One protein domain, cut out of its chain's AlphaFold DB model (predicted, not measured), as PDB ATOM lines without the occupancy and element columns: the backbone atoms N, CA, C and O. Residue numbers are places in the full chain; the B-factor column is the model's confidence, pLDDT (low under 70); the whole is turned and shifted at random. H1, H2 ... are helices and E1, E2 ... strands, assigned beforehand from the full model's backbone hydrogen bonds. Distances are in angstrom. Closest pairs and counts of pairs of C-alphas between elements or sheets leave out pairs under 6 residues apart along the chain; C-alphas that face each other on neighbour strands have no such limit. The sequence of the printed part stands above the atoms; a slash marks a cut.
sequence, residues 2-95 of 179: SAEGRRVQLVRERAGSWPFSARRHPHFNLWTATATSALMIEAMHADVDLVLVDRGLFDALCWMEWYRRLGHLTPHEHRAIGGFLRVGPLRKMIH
ATOM      1  N   SER A   2      78.336 180.873 157.024       45.56
ATOM      2  CA  SER A   2      79.679 181.137 157.561       45.56
ATOM      3  C   SER A   2      79.736 182.494 158.259       45.56
ATOM      4  O   SER A   2      78.829 183.315 158.103       45.56
ATOM      5  N   ALA A   3      80.785 182.660 159.070       49.09
ATOM      6  CA  ALA A   3      81.063 183.788 159.955       49.09
ATOM      7  C   ALA A   3      80.691 185.142 159.324       49.09
ATOM      8  O   ALA A   3      81.123 185.450 158.218       49.09
ATOM      9  N   GLU A   4      79.879 185.930 160.036       63.62
ATOM     10  CA  GLU A   4      79.389 187.267 159.639       63.62
ATOM     11  C   GLU A   4      78.282 187.307 158.561       63.62
ATOM     12  O   GLU A   4      77.994 188.369 158.023       63.62
ATOM     13  N   GLY A   5      77.619 186.187 158.247       75.94
ATOM     14  CA  GLY A   5      76.447 186.186 157.353       75.94
ATOM     15  C   GLY A   5      76.775 186.210 155.857       75.94
ATOM     16  O   GLY A   5      75.863 186.212 155.036       75.94
ATOM     17  N   ARG A   6      78.062 186.155 155.494       82.94
ATOM     18  CA  ARG A   6      78.506 186.025 154.101       82.94
ATOM     19  C   ARG A   6      78.321 184.600 153.588       82.94
ATOM     20  O   ARG A   6      78.574 183.620 154.300       82.94
ATOM     21  N   ARG A   7      77.936 184.486 152.323       88.69
ATOM     22  CA  ARG A   7      77.850 183.240 151.561       88.69
ATOM     23  C   ARG A   7      79.216 182.940 150.971       88.69
ATOM     24  O   ARG A   7      79.682 183.631 150.070       88.69
ATOM     25  N   VAL A   8      79.864 181.923 151.519       90.88
ATOM     26  CA  VAL A   8      81.208 181.511 151.118       90.88
ATOM     27  C   VAL A   8      81.124 180.208 150.336       90.88
ATOM     28  O   VAL A   8      80.497 179.251 150.793       90.88
ATOM     29  N   GLN A   9      81.799 180.155 149.192       93.75
ATOM     30  CA  GLN A   9      81.992 178.938 148.409       93.75
ATOM     31  C   GLN A   9      83.460 178.522 148.429       93.75
ATOM     32  O   GLN A   9      84.354 179.350 148.282       93.75
ATOM     33  N   LEU A  10      83.705 177.223 148.597       93.25
ATOM     34  CA  LEU A  10      85.039 176.633 148.531       93.25
ATOM     35  C   LEU A  10      85.204 175.872 147.214       93.25
ATOM     36  O   LEU A  10      84.537 174.861 146.986       93.25
ATOM     37  N   VAL A  11      86.140 176.317 146.383       93.75
ATOM     38  CA  VAL A  11      86.689 175.536 145.274       93.75
ATOM     39  C   VAL A  11      87.806 174.667 145.848       93.75
ATOM     40  O   VAL A  11      88.866 175.174 146.201       93.75
ATOM     41  N   ARG A  12      87.543 173.364 145.996       89.75
ATOM     42  CA  ARG A  12      88.525 172.390 146.503       89.75
ATOM     43  C   ARG A  12      89.563 172.038 145.442       89.75
ATOM     44  O   ARG A  12      89.229 171.994 144.254       89.75
ATOM     45  N   GLU A  13      90.778 171.704 145.879       84.44
ATOM     46  CA  GLU A  13      91.825 171.253 144.964       84.44
ATOM     47  C   GLU A  13      91.401 169.999 144.177       84.44
ATOM     48  O   GLU A  13      90.621 169.159 144.637       84.44
ATOM     49  N   ARG A  14      91.932 169.855 142.956       85.25
ATOM     50  CA  ARG A  14      91.628 168.724 142.059       85.25
ATOM     51  C   ARG A  14      92.748 167.692 141.955       85.25
ATOM     52  O   ARG A  14      92.580 166.688 141.268       85.25
ATOM     53  N   ALA A  15      93.853 167.881 142.677       79.12
ATOM     54  CA  ALA A  15      94.983 166.951 142.703       79.12
ATOM     55  C   ALA A  15      94.568 165.516 143.089       79.12
ATOM     56  O   ALA A  15      95.057 164.543 142.506       79.12
ATOM     57  N   GLY A  16      93.627 165.372 144.029       77.06
ATOM     58  CA  GLY A  16      93.069 164.078 144.432       77.06
ATOM     59  C   GLY A  16      92.218 163.385 143.358       77.06
ATOM     60  O   GLY A  16      92.133 162.161 143.356       77.06
ATOM     61  N   SER A  17      91.635 164.137 142.420       78.25
ATOM     62  CA  SER A  17      90.721 163.634 141.376       78.25
ATOM     63  C   SER A  17      91.403 163.333 140.037       78.25
ATOM     64  O   SER A  17      90.722 162.998 139.070       78.25
ATOM     65  N   TRP A  18      92.725 163.484 139.951       77.31
ATOM     66  CA  TRP A  18      93.478 163.209 138.730       77.31
ATOM     67  C   TRP A  18      93.335 161.733 138.305       77.31
ATOM     68  O   TRP A  18      93.674 160.846 139.093       77.31
ATOM     69  N   PRO A  19      92.870 161.450 137.071       74.50
ATOM     70  CA  PRO A  19      92.466 160.101 136.668       74.50
ATOM     71  C   PRO A  19      93.621 159.206 136.183       74.50
ATOM     72  O   PRO A  19      93.387 158.046 135.854       74.50
ATOM     73  N   PHE A  20      94.859 159.711 136.124       78.56
ATOM     74  CA  PHE A  20      96.011 158.975 135.582       78.56
ATOM     75  C   PHE A  20      97.109 158.742 136.639       78.56
ATOM     76  O   PHE A  20      97.167 159.396 137.674       78.56
ATOM     77  N   SER A  21      98.043 157.822 136.395       69.69
ATOM     78  CA  SER A  21      99.114 157.503 137.358       69.69
ATOM     79  C   SER A  21     100.270 158.521 137.372       69.69
ATOM     80  O   SER A  21     100.961 158.673 138.380       69.69
ATOM     81  N   ALA A  22     100.475 159.270 136.282       73.12
ATOM     82  CA  ALA A  22     101.648 160.127 136.082       73.12
ATOM     83  C   ALA A  22     101.518 161.532 136.713       73.12
ATOM     84  O   ALA A  22     101.393 162.535 136.012       73.12
ATOM     85  N   ARG A  23     101.597 161.622 138.048       70.38
ATOM     86  CA  ARG A  23     101.507 162.899 138.802       70.38
ATOM     87  C   ARG A  23     102.712 163.837 138.634       70.38
ATOM     88  O   ARG A  23     102.627 165.001 138.998       70.38
ATOM     89  N   ARG A  24     103.829 163.331 138.100       71.44
ATOM     90  CA  ARG A  24     105.077 164.084 137.862       71.44
ATOM     91  C   ARG A  24     105.172 164.699 136.467       71.44
ATOM     92  O   ARG A  24     106.139 165.388 136.169       71.44
ATOM     93  N   HIS A  25     104.215 164.409 135.593       84.00
ATOM     94  CA  HIS A  25     104.197 165.013 134.271       84.00
ATOM     95  C   HIS A  25     103.550 166.404 134.360       84.00
ATOM     96  O   HIS A  25     102.517 166.521 135.023       84.00
ATOM     97  N   PRO A  26     104.039 167.436 133.646       87.56
ATOM     98  CA  PRO A  26     103.417 168.767 133.641       87.56
ATOM     99  C   PRO A  26     101.921 168.771 133.286       87.56
ATOM    100  O   PRO A  26     101.181 169.660 133.706       87.56
ATOM    101  N   HIS A  27     101.450 167.744 132.569       89.44
ATOM    102  CA  HIS A  27     100.026 167.523 132.281       89.44
ATOM    103  C   HIS A  27      99.162 167.431 133.540       89.44
ATOM    104  O   HIS A  27      98.031 167.904 133.512       89.44
ATOM    105  N   PHE A  28      99.688 166.861 134.629       88.44
ATOM    106  CA  PHE A  28      98.991 166.810 135.912       88.44
ATOM    107  C   PHE A  28      98.616 168.222 136.363       88.44
ATOM    108  O   PHE A  28      97.441 168.515 136.575       88.44
ATOM    109  N   ASN A  29      99.607 169.115 136.424       91.50
ATOM    110  CA  ASN A  29      99.392 170.484 136.875       91.50
ATOM    111  C   ASN A  29      98.604 171.325 135.860       91.50
ATOM    112  O   ASN A  29      97.830 172.196 136.242       91.50
ATOM    113  N   LEU A  30      98.754 171.059 134.560       92.75
ATOM    114  CA  LEU A  30      97.961 171.743 133.539       92.75
ATOM    115  C   LEU A  30      96.477 171.377 133.663       92.75
ATOM    116  O   LEU A  30      95.611 172.248 133.575       92.75
ATOM    117  N   TRP A  31      96.181 170.099 133.897       93.88
ATOM    118  CA  TRP A  31      94.817 169.627 134.083       93.88
ATOM    119  C   TRP A  31      94.200 170.168 135.369       93.88
ATOM    120  O   TRP A  31      93.091 170.698 135.315       93.88
ATOM    121  N   THR A  32      94.912 170.103 136.502       92.31
ATOM    122  CA  THR A  32      94.394 170.645 137.768       92.31
ATOM    123  C   THR A  32      94.140 172.143 137.650       92.31
ATOM    124  O   THR A  32      93.067 172.598 138.031       92.31
ATOM    125  N   ALA A  33      95.052 172.901 137.034       94.00
ATOM    126  CA  ALA A  33      94.874 174.335 136.821       94.00
ATOM    127  C   ALA A  33      93.690 174.663 135.896       94.00
ATOM    128  O   ALA A  33      92.945 175.610 136.153       94.00
ATOM    129  N   THR A  34      93.481 173.869 134.843       94.88
ATOM    130  CA  THR A  34      92.344 174.043 133.923       94.88
ATOM    131  C   THR A  34      91.020 173.720 134.617       94.88
ATOM    132  O   THR A  34      90.065 174.487 134.503       94.88
ATOM    133  N   ALA A  35      90.970 172.638 135.399       94.38
ATOM    134  CA  ALA A  35      89.795 172.276 136.188       94.38
ATOM    135  C   ALA A  35      89.471 173.344 137.248       94.38
ATOM    136  O   ALA A  35      88.319 173.751 137.377       94.38
ATOM    137  N   THR A  36      90.481 173.853 137.959       95.06
ATOM    138  CA  THR A  36      90.313 174.968 138.902       95.06
ATOM    139  C   THR A  36      89.828 176.232 138.191       95.06
ATOM    140  O   THR A  36      88.924 176.890 138.694       95.06
ATOM    141  N   SER A  37      90.352 176.546 136.999       95.12
ATOM    142  CA  SER A  37      89.899 177.700 136.203       95.12
ATOM    143  C   SER A  37      88.408 177.613 135.869       95.12
ATOM    144  O   SER A  37      87.692 178.598 136.034       95.12
ATOM    145  N   ALA A  38      87.929 176.441 135.443       95.56
ATOM    146  CA  ALA A  38      86.511 176.224 135.156       95.56
ATOM    147  C   ALA A  38      85.638 176.437 136.406       95.56
ATOM    148  O   ALA A  38      84.658 177.171 136.353       95.56
ATOM    149  N   LEU A  39      86.045 175.887 137.553       95.19
ATOM    150  CA  LEU A  39      85.305 176.027 138.814       95.19
ATOM    151  C   LEU A  39      85.307 177.456 139.349       95.19
ATOM    152  O   LEU A  39      84.329 177.887 139.950       95.19
ATOM    153  N   MET A  40      86.397 178.197 139.141       94.62
ATOM    154  CA  MET A  40      86.438 179.623 139.454       94.62
ATOM    155  C   MET A  40      85.419 180.391 138.611       94.62
ATOM    156  O   MET A  40      84.691 181.212 139.158       94.62
ATOM    157  N   ILE A  41      85.328 180.099 137.308       94.81
ATOM    158  CA  ILE A  41      84.337 180.723 136.417       94.81
ATOM    159  C   ILE A  41      82.915 180.386 136.880       94.81
ATOM    160  O   ILE A  41      82.097 181.288 137.019       94.81
ATOM    161  N   GLU A  42      82.623 179.119 137.183       95.12
ATOM    162  CA  GLU A  42      81.318 178.707 137.720       95.12
ATOM    163  C   GLU A  42      80.979 179.439 139.027       95.12
ATOM    164  O   GLU A  42      79.873 179.954 139.182       95.12
ATOM    165  N   ALA A  43      81.942 179.543 139.949       93.69
ATOM    166  CA  ALA A  43      81.757 180.219 141.230       93.69
ATOM    167  C   ALA A  43      81.512 181.730 141.081       93.69
ATOM    168  O   ALA A  43      80.756 182.293 141.866       93.69
ATOM    169  N   MET A  44      82.082 182.384 140.063       89.81
ATOM    170  CA  MET A  44      81.810 183.800 139.772       89.81
ATOM    171  C   MET A  44      80.371 184.069 139.318       89.81
ATOM    172  O   MET A  44      79.914 185.207 139.385       89.81
ATOM    173  N   HIS A  45      79.667 183.043 138.839       92.25
ATOM    174  CA  HIS A  45      78.257 183.123 138.459       92.25
ATOM    175  C   HIS A  45      77.317 182.582 139.541       92.25
ATOM    176  O   HIS A  45      76.098 182.616 139.364       92.25
ATOM    177  N   ALA A  46      77.862 182.088 140.653       91.69
ATOM    178  CA  ALA A  46      77.078 181.685 141.805       91.69
ATOM    179  C   ALA A  46      76.681 182.907 142.642       91.69
ATOM    180  O   ALA A  46      77.352 183.938 142.657       91.69
ATOM    181  N   ASP A  47      75.584 182.771 143.379       92.44
ATOM    182  CA  ASP A  47      75.092 183.810 144.277       92.44
ATOM    183  C   ASP A  47      75.844 183.742 145.622       92.44
ATOM    184  O   ASP A  47      75.333 183.261 146.638       92.44
ATOM    185  N   VAL A  48      77.126 184.127 145.587       92.50
ATOM    186  CA  VAL A  48      78.085 184.027 146.697       92.50
ATOM    187  C   VAL A  48      78.896 185.311 146.845       92.50
ATOM    188  O   VAL A  48      79.172 186.006 145.874       92.50
ATOM    189  N   ASP A  49      79.302 185.613 148.076       90.56
ATOM    190  CA  ASP A  49      79.997 186.865 148.406       90.56
ATOM    191  C   ASP A  49      81.521 186.676 148.449       90.56
ATOM    192  O   ASP A  49      82.284 187.627 148.295       90.56
ATOM    193  N   LEU A  50      81.982 185.442 148.686       91.94
ATOM    194  CA  LEU A  50      83.398 185.099 148.766       91.94
ATOM    195  C   LEU A  50      83.647 183.700 148.205       91.94
ATOM    196  O   LEU A  50      82.995 182.731 148.598       91.94
ATOM    197  N   VAL A  51      84.662 183.586 147.354       94.56
ATOM    198  CA  VAL A  51      85.158 182.305 146.848       94.56
ATOM    199  C   VAL A  51      86.543 182.053 147.428       94.56
ATOM    200  O   VAL A  51      87.474 182.826 147.205       94.56
ATOM    201  N   LEU A  52      86.680 180.964 148.176       94.88
ATOM    202  CA  LEU A  52      87.966 180.443 148.622       94.88
ATOM    203  C   LEU A  52      88.418 179.377 147.633       94.88
ATOM    204  O   LEU A  52      87.642 178.490 147.284       94.88
ATOM    205  N   VAL A  53      89.668 179.454 147.189       95.50
ATOM    206  CA  VAL A  53      90.239 178.485 146.250       95.50
ATOM    207  C   VAL A  53      91.393 177.773 146.931       95.50
ATOM    208  O   VAL A  53      92.433 178.373 147.201       95.50
ATOM    209  N   ASP A  54      91.196 176.492 147.207       91.38
ATOM    210  CA  ASP A  54      92.237 175.592 147.678       91.38
ATOM    211  C   ASP A  54      93.118 175.208 146.480       91.38
ATOM    212  O   ASP A  54      92.671 174.506 145.570       91.38
ATOM    213  N   ARG A  55      94.336 175.766 146.449       87.94
ATOM    214  CA  ARG A  55      95.275 175.781 145.308       87.94
ATOM    215  C   ARG A  55      94.712 176.417 144.032       87.94
ATOM    216  O   ARG A  55      94.215 175.761 143.118       87.94
ATOM    217  N   GLY A  56      94.832 177.745 143.972       92.62
ATOM    218  CA  GLY A  56      94.451 178.560 142.815       92.62
ATOM    219  C   GLY A  56      95.495 178.612 141.693       92.62
ATOM    220  O   GLY A  56      96.537 177.966 141.734       92.62
ATOM    221  N   LEU A  57      95.243 179.450 140.683       95.50
ATOM    222  CA  LEU A  57      96.100 179.553 139.486       95.50
ATOM    223  C   LEU A  57      97.535 180.005 139.785       95.50
ATOM    224  O   LEU A  57      98.449 179.681 139.030       95.50
ATOM    225  N   PHE A  58      97.744 180.727 140.887       96.88
ATOM    226  CA  PHE A  58      99.083 181.109 141.325       96.88
ATOM    227  C   PHE A  58      99.917 179.897 141.778       96.88
ATOM    228  O   PHE A  58     101.086 179.804 141.418       96.88
ATOM    229  N   ASP A  59      99.316 178.925 142.476       95.81
ATOM    230  CA  ASP A  59      99.983 177.658 142.828       95.81
ATOM    231  C   ASP A  59     100.405 176.901 141.560       95.81
ATOM    232  O   ASP A  59     101.540 176.438 141.443       95.81
ATOM    233  N   ALA A  60      99.540 176.886 140.541       95.62
ATOM    234  CA  ALA A  60      99.873 176.284 139.257       95.62
ATOM    235  C   ALA A  60     101.083 176.955 138.580       95.62
ATOM    236  O   ALA A  60     101.887 176.248 137.970       95.62
ATOM    237  N   LEU A  61     101.262 178.279 138.704       97.19
ATOM    238  CA  LEU A  61     102.464 178.973 138.212       97.19
ATOM    239  C   LEU A  61     103.731 178.492 138.933       97.19
ATOM    240  O   LEU A  61     104.742 178.249 138.271       97.19
ATOM    241  N   CYS A  62     103.670 178.306 140.255       96.81
ATOM    242  CA  CYS A  62     104.776 177.759 141.046       96.81
ATOM    243  C   CYS A  62     105.166 176.359 140.560       96.81
ATOM    244  O   CYS A  62     106.337 176.104 140.278       96.81
ATOM    245  N   TRP A  63     104.188 175.475 140.362       95.06
ATOM    246  CA  TRP A  63     104.443 174.139 139.826       95.06
ATOM    247  C   TRP A  63     105.020 174.159 138.409       95.06
ATOM    248  O   TRP A  63     105.929 173.386 138.116       95.06
ATOM    249  N   MET A  64     104.543 175.038 137.521       96.06
ATOM    250  CA  MET A  64     105.104 175.139 136.167       96.06
ATOM    251  C   MET A  64     106.562 175.611 136.181       96.06
ATOM    252  O   MET A  64     107.381 175.071 135.435       96.06
ATOM    253  N   GLU A  65     106.918 176.561 137.048       96.75
ATOM    254  CA  GLU A  65     108.317 176.965 137.227       96.75
ATOM    255  C   GLU A  65     109.155 175.810 137.793       96.75
ATOM    256  O   GLU A  65     110.274 175.590 137.328       96.75
ATOM    257  N   TRP A  66     108.610 175.021 138.723       95.06
ATOM    258  CA  TRP A  66     109.283 173.840 139.270       95.06
ATOM    259  C   TRP A  66     109.557 172.795 138.177       95.06
ATOM    260  O   TRP A  66     110.698 172.372 137.993       95.06
ATOM    261  N   TYR A  67     108.554 172.459 137.356       93.94
ATOM    262  CA  TYR A  67     108.728 171.557 136.211       93.94
ATOM    263  C   TYR A  67     109.762 172.075 135.208       93.94
ATOM    264  O   TYR A  67     110.565 171.296 134.692       93.94
ATOM    265  N   ARG A  68     109.784 173.387 134.947       95.62
ATOM    266  CA  ARG A  68     110.795 174.011 134.085       95.62
ATOM    267  C   ARG A  68     112.202 173.856 134.665       95.62
ATOM    268  O   ARG A  68     113.127 173.554 133.917       95.62
ATOM    269  N   ARG A  69     112.378 174.058 135.976       94.25
ATOM    270  CA  ARG A  69     113.676 173.893 136.662       94.25
ATOM    271  C   ARG A  69     114.187 172.456 136.595       94.25
ATOM    272  O   ARG A  69     115.387 172.261 136.450       94.25
ATOM    273  N   LEU A  70     113.285 171.479 136.619       91.44
ATOM    274  CA  LEU A  70     113.612 170.062 136.442       91.44
ATOM    275  C   LEU A  70     113.790 169.630 134.975       91.44
ATOM    276  O   LEU A  70     114.028 168.456 134.708       91.44
ATOM    277  N   GLY A  71     113.663 170.548 134.012       93.88
ATOM    278  CA  GLY A  71     113.806 170.240 132.586       93.88
ATOM    279  C   GLY A  71     112.607 169.515 131.966       93.88
ATOM    280  O   GLY A  71     112.700 169.044 130.837       93.88
ATOM    281  N   HIS A  72     111.470 169.445 132.664       93.69
ATOM    282  CA  HIS A  72     110.236 168.839 132.148       93.69
ATOM    283  C   HIS A  72     109.431 169.769 131.233       93.69
ATOM    284  O   HIS A  72     108.484 169.320 130.595       93.69
ATOM    285  N   LEU A  73     109.782 171.057 131.181       94.75
ATOM    286  CA  LEU A  73     109.180 172.038 130.282       94.75
ATOM    287  C   LEU A  73     110.266 172.830 129.564       94.75
ATOM    288  O   LEU A  73     111.182 173.370 130.192       94.75
ATOM    289  N   THR A  74     110.110 172.984 128.254       96.25
ATOM    290  CA  THR A  74     110.904 173.936 127.484       96.25
ATOM    291  C   THR A  74     110.572 175.376 127.903       96.25
ATOM    292  O   THR A  74     109.471 175.667 128.391       96.25
ATOM    293  N   PRO A  75     111.475 176.346 127.661       96.12
ATOM    294  CA  PRO A  75     111.179 177.754 127.914       96.12
ATOM    295  C   PRO A  75     109.944 178.264 127.160       96.12
ATOM    296  O   PRO A  75     109.264 179.165 127.646       96.12
ATOM    297  N   HIS A  76     109.661 177.715 125.973       97.06
ATOM    298  CA  HIS A  76     108.487 178.085 125.187       97.06
ATOM    299  C   HIS A  76     107.191 177.597 125.847       97.06
ATOM    300  O   HIS A  76     106.306 178.413 126.094       97.06
ATOM    301  N   GLU A  77     107.106 176.311 126.198       96.19
ATOM    302  CA  GLU A  77     105.925 175.733 126.858       96.19
ATOM    303  C   GLU A  77     105.644 176.413 128.195       96.19
ATOM    304  O   GLU A  77     104.516 176.827 128.459       96.19
ATOM    305  N   HIS A  78     106.685 176.622 129.008       96.75
ATOM    306  CA  HIS A  78     106.559 177.333 130.276       96.75
ATOM    307  C   HIS A  78     105.977 178.744 130.091       96.75
ATOM    308  O   HIS A  78     105.080 179.150 130.830       96.75
ATOM    309  N   ARG A  79     106.441 179.495 129.078       96.62
ATOM    310  CA  ARG A  79     105.893 180.827 128.771       96.62
ATOM    311  C   ARG A  79     104.447 180.764 128.285       96.62
ATOM    312  O   ARG A  79     103.653 181.597 128.711       96.62
ATOM    313  N   ALA A  80     104.110 179.815 127.415       97.06
ATOM    314  CA  ALA A  80     102.762 179.677 126.871       97.06
ATOM    315  C   ALA A  80     101.747 179.335 127.974       97.06
ATOM    316  O   ALA A  80     100.752 180.042 128.144       97.06
ATOM    317  N   ILE A  81     102.048 178.320 128.788       96.12
ATOM    318  CA  ILE A  81     101.201 177.897 129.909       96.12
ATOM    319  C   ILE A  81     101.109 179.010 130.960       96.12
ATOM    320  O   ILE A  81     100.016 179.374 131.389       96.12
ATOM    321  N   GLY A  82     102.242 179.606 131.344       95.69
ATOM    322  CA  GLY A  82     102.257 180.716 132.296       95.69
ATOM    323  C   GLY A  82     101.526 181.961 131.779       95.69
ATOM    324  O   GLY A  82     101.006 182.740 132.572       95.69
ATOM    325  N   GLY A  83     101.472 182.170 130.462       96.19
ATOM    326  CA  GLY A  83     100.646 183.196 129.826       96.19
ATOM    327  C   GLY A  83      99.155 182.891 129.954       96.19
ATOM    328  O   GLY A  83      98.404 183.754 130.399       96.19
ATOM    329  N   PHE A  84      98.748 181.656 129.642       95.88
ATOM    330  CA  PHE A  84      97.366 181.191 129.796       95.88
ATOM    331  C   PHE A  84      96.848 181.375 131.230       95.88
ATOM    332  O   PHE A  84      95.800 181.980 131.430       95.88
ATOM    333  N   LEU A  85      97.613 180.956 132.241       95.00
ATOM    334  CA  LEU A  85      97.211 181.068 133.652       95.00
ATOM    335  C   LEU A  85      97.086 182.518 134.155       95.00
ATOM    336  O   LEU A  85      96.495 182.761 135.205       95.00
ATOM    337  N   ARG A  86      97.632 183.488 133.413       95.69
ATOM    338  CA  ARG A  86      97.617 184.920 133.750       95.69
ATOM    339  C   ARG A  86      96.765 185.758 132.801       95.69
ATOM    340  O   ARG A  86      96.810 186.988 132.885       95.69
ATOM    341  N   VAL A  87      95.992 185.143 131.902       95.06
ATOM    342  CA  VAL A  87      95.105 185.906 131.011       95.06
ATOM    343  C   VAL A  87      94.163 186.780 131.833       95.06
ATOM    344  O   VAL A  87      93.687 186.381 132.896       95.06
ATOM    345  N   GLY A  88      93.893 187.987 131.331       92.81
ATOM    346  CA  GLY A  88      93.149 189.019 132.053       92.81
ATOM    347  C   GLY A  88      91.862 188.527 132.728       92.81
ATOM    348  O   GLY A  88      91.702 188.810 133.914       92.81
ATOM    349  N   PRO A  89      90.975 187.783 132.039       92.31
ATOM    350  CA  PRO A  89      89.754 187.252 132.647       92.31
ATOM    351  C   PRO A  89      90.012 186.335 133.847       92.31
ATOM    352  O   PRO A  89      89.366 186.496 134.872       92.31
ATOM    353  N   LEU A  90      90.995 185.432 133.756       94.00
ATOM    354  CA  LEU A  90      91.337 184.522 134.851       94.00
ATOM    355  C   LEU A  90      92.009 185.250 136.013       94.00
ATOM    356  O   LEU A  90      91.603 185.117 137.166       94.00
ATOM    357  N   ARG A  91      93.009 186.076 135.701       94.94
ATOM    358  CA  ARG A  91      93.785 186.807 136.705       94.94
ATOM    359  C   ARG A  91      92.918 187.778 137.505       94.94
ATOM    360  O   ARG A  91      93.084 187.879 138.713       94.94
ATOM    361  N   LYS A  92      91.999 188.499 136.851       94.19
ATOM    362  CA  LYS A  92      91.149 189.512 137.502       94.19
ATOM    363  C   LYS A  92      90.156 188.928 138.511       94.19
ATOM    364  O   LYS A  92      89.695 189.678 139.358       94.19
ATOM    365  N   MET A  93      89.855 187.629 138.452       94.31
ATOM    366  CA  MET A  93      89.039 186.959 139.476       94.31
ATOM    367  C   MET A  93      89.787 186.785 140.810       94.31
ATOM    368  O   MET A  93      89.167 186.545 141.843       94.31
ATOM    369  N   ILE A  94      91.122 186.884 140.806       95.81
ATOM    370  CA  ILE A  94      91.964 186.639 141.979       95.81
ATOM    371  C   ILE A  94      92.308 187.972 142.647       95.81
ATOM    372  O   ILE A  94      93.150 188.731 142.171       95.81
ATOM    373  N   HIS A  95      91.673 188.234 143.787       95.62
ATOM    374  CA  HIS A  95      91.842 189.474 144.552       95.62
ATOM    375  C   HIS A  95      92.954 189.399 145.610       95.62
ATOM    376  O   HIS A  95      93.516 190.421 146.013       95.62
TER     377      HIS A  95
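AT A GLANCE: This is residues 2 to 95 of the 179 residues of an uncharacterized protein of Chloroflexi bacterium (UniProt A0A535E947). A long helix, H1, runs along the length of an elongated domain; its last part, residues 36 to 44, packs on a small two-stranded sheet, E1 and E2, while its first half lies alongside the helical hairpin H2 and H3. The short helix H4 is near H1, and a long loop, residues 12 to 25, joins E1 to H1. The 94 printed residues hold four named helices and two named strands in the order E1, H1, E2, H2, H3, H4, with a parallel sheet of order E1, E2; the class is mostly helix. The whole is only just compact, close to loose, with a radius of gyration of the C-alphas of 14.5 A and spans of 48 by 30 by 19 A.

IN THESE COORDINATES: Strand E1, residues 8 to 11, begins at C-alpha 8 (81.208, 181.511, 151.118), and its neighbour E2 is residues 50 to 53. H1, residues 26 to 44, is 27.0 A long and begins at C-alpha 26 (103.417, 168.767, 133.641). H2, residues 57 to 69, is 18.7 A long, and H3, residues 75 to 84, is 14.4 A. H4, residues 88 to 92, ends at C-alpha 92 (91.149, 189.512, 137.502).

HOW THE PARTS SIT: E1 and E2 are parallel at 21 degrees, with N 11 and O 52 2.8 A apart, within hydrogen-bond range. E1, H1 and E2 form a strand-helix-strand unit, two parallel neighbour strands with a helix between, its crossover right-handed; the closest C-alphas of E1 and H1 are Val 11 and Leu 39, 6.6 A. H1 and H2 touch, closest at the C-alphas of Ala 33 and Ala 60, 5.9 A, at a shallow tilt of 11 degrees, opposite ways. H2 and H3 form a hairpin, closest at the C-alphas of Leu 61 and Gly 82, 6.2 A. H1 and H4 are close but not clearly touching, the C-alphas of Ser 37 and Leu 90 being 7.1 A apart. In H1, H2, H3 and H4 every O i to N i+4 pair is within hydrogen-bond range.

THE WHOLE: The C-alphas farthest apart are those of Gly 5 and Gly 71, 47.6 A. The printed part has no cut, and E1 to H1 is the long link. Mean pLDDT of the printed part is 90.0; residues 2 to 4 and residue 21 are under 70.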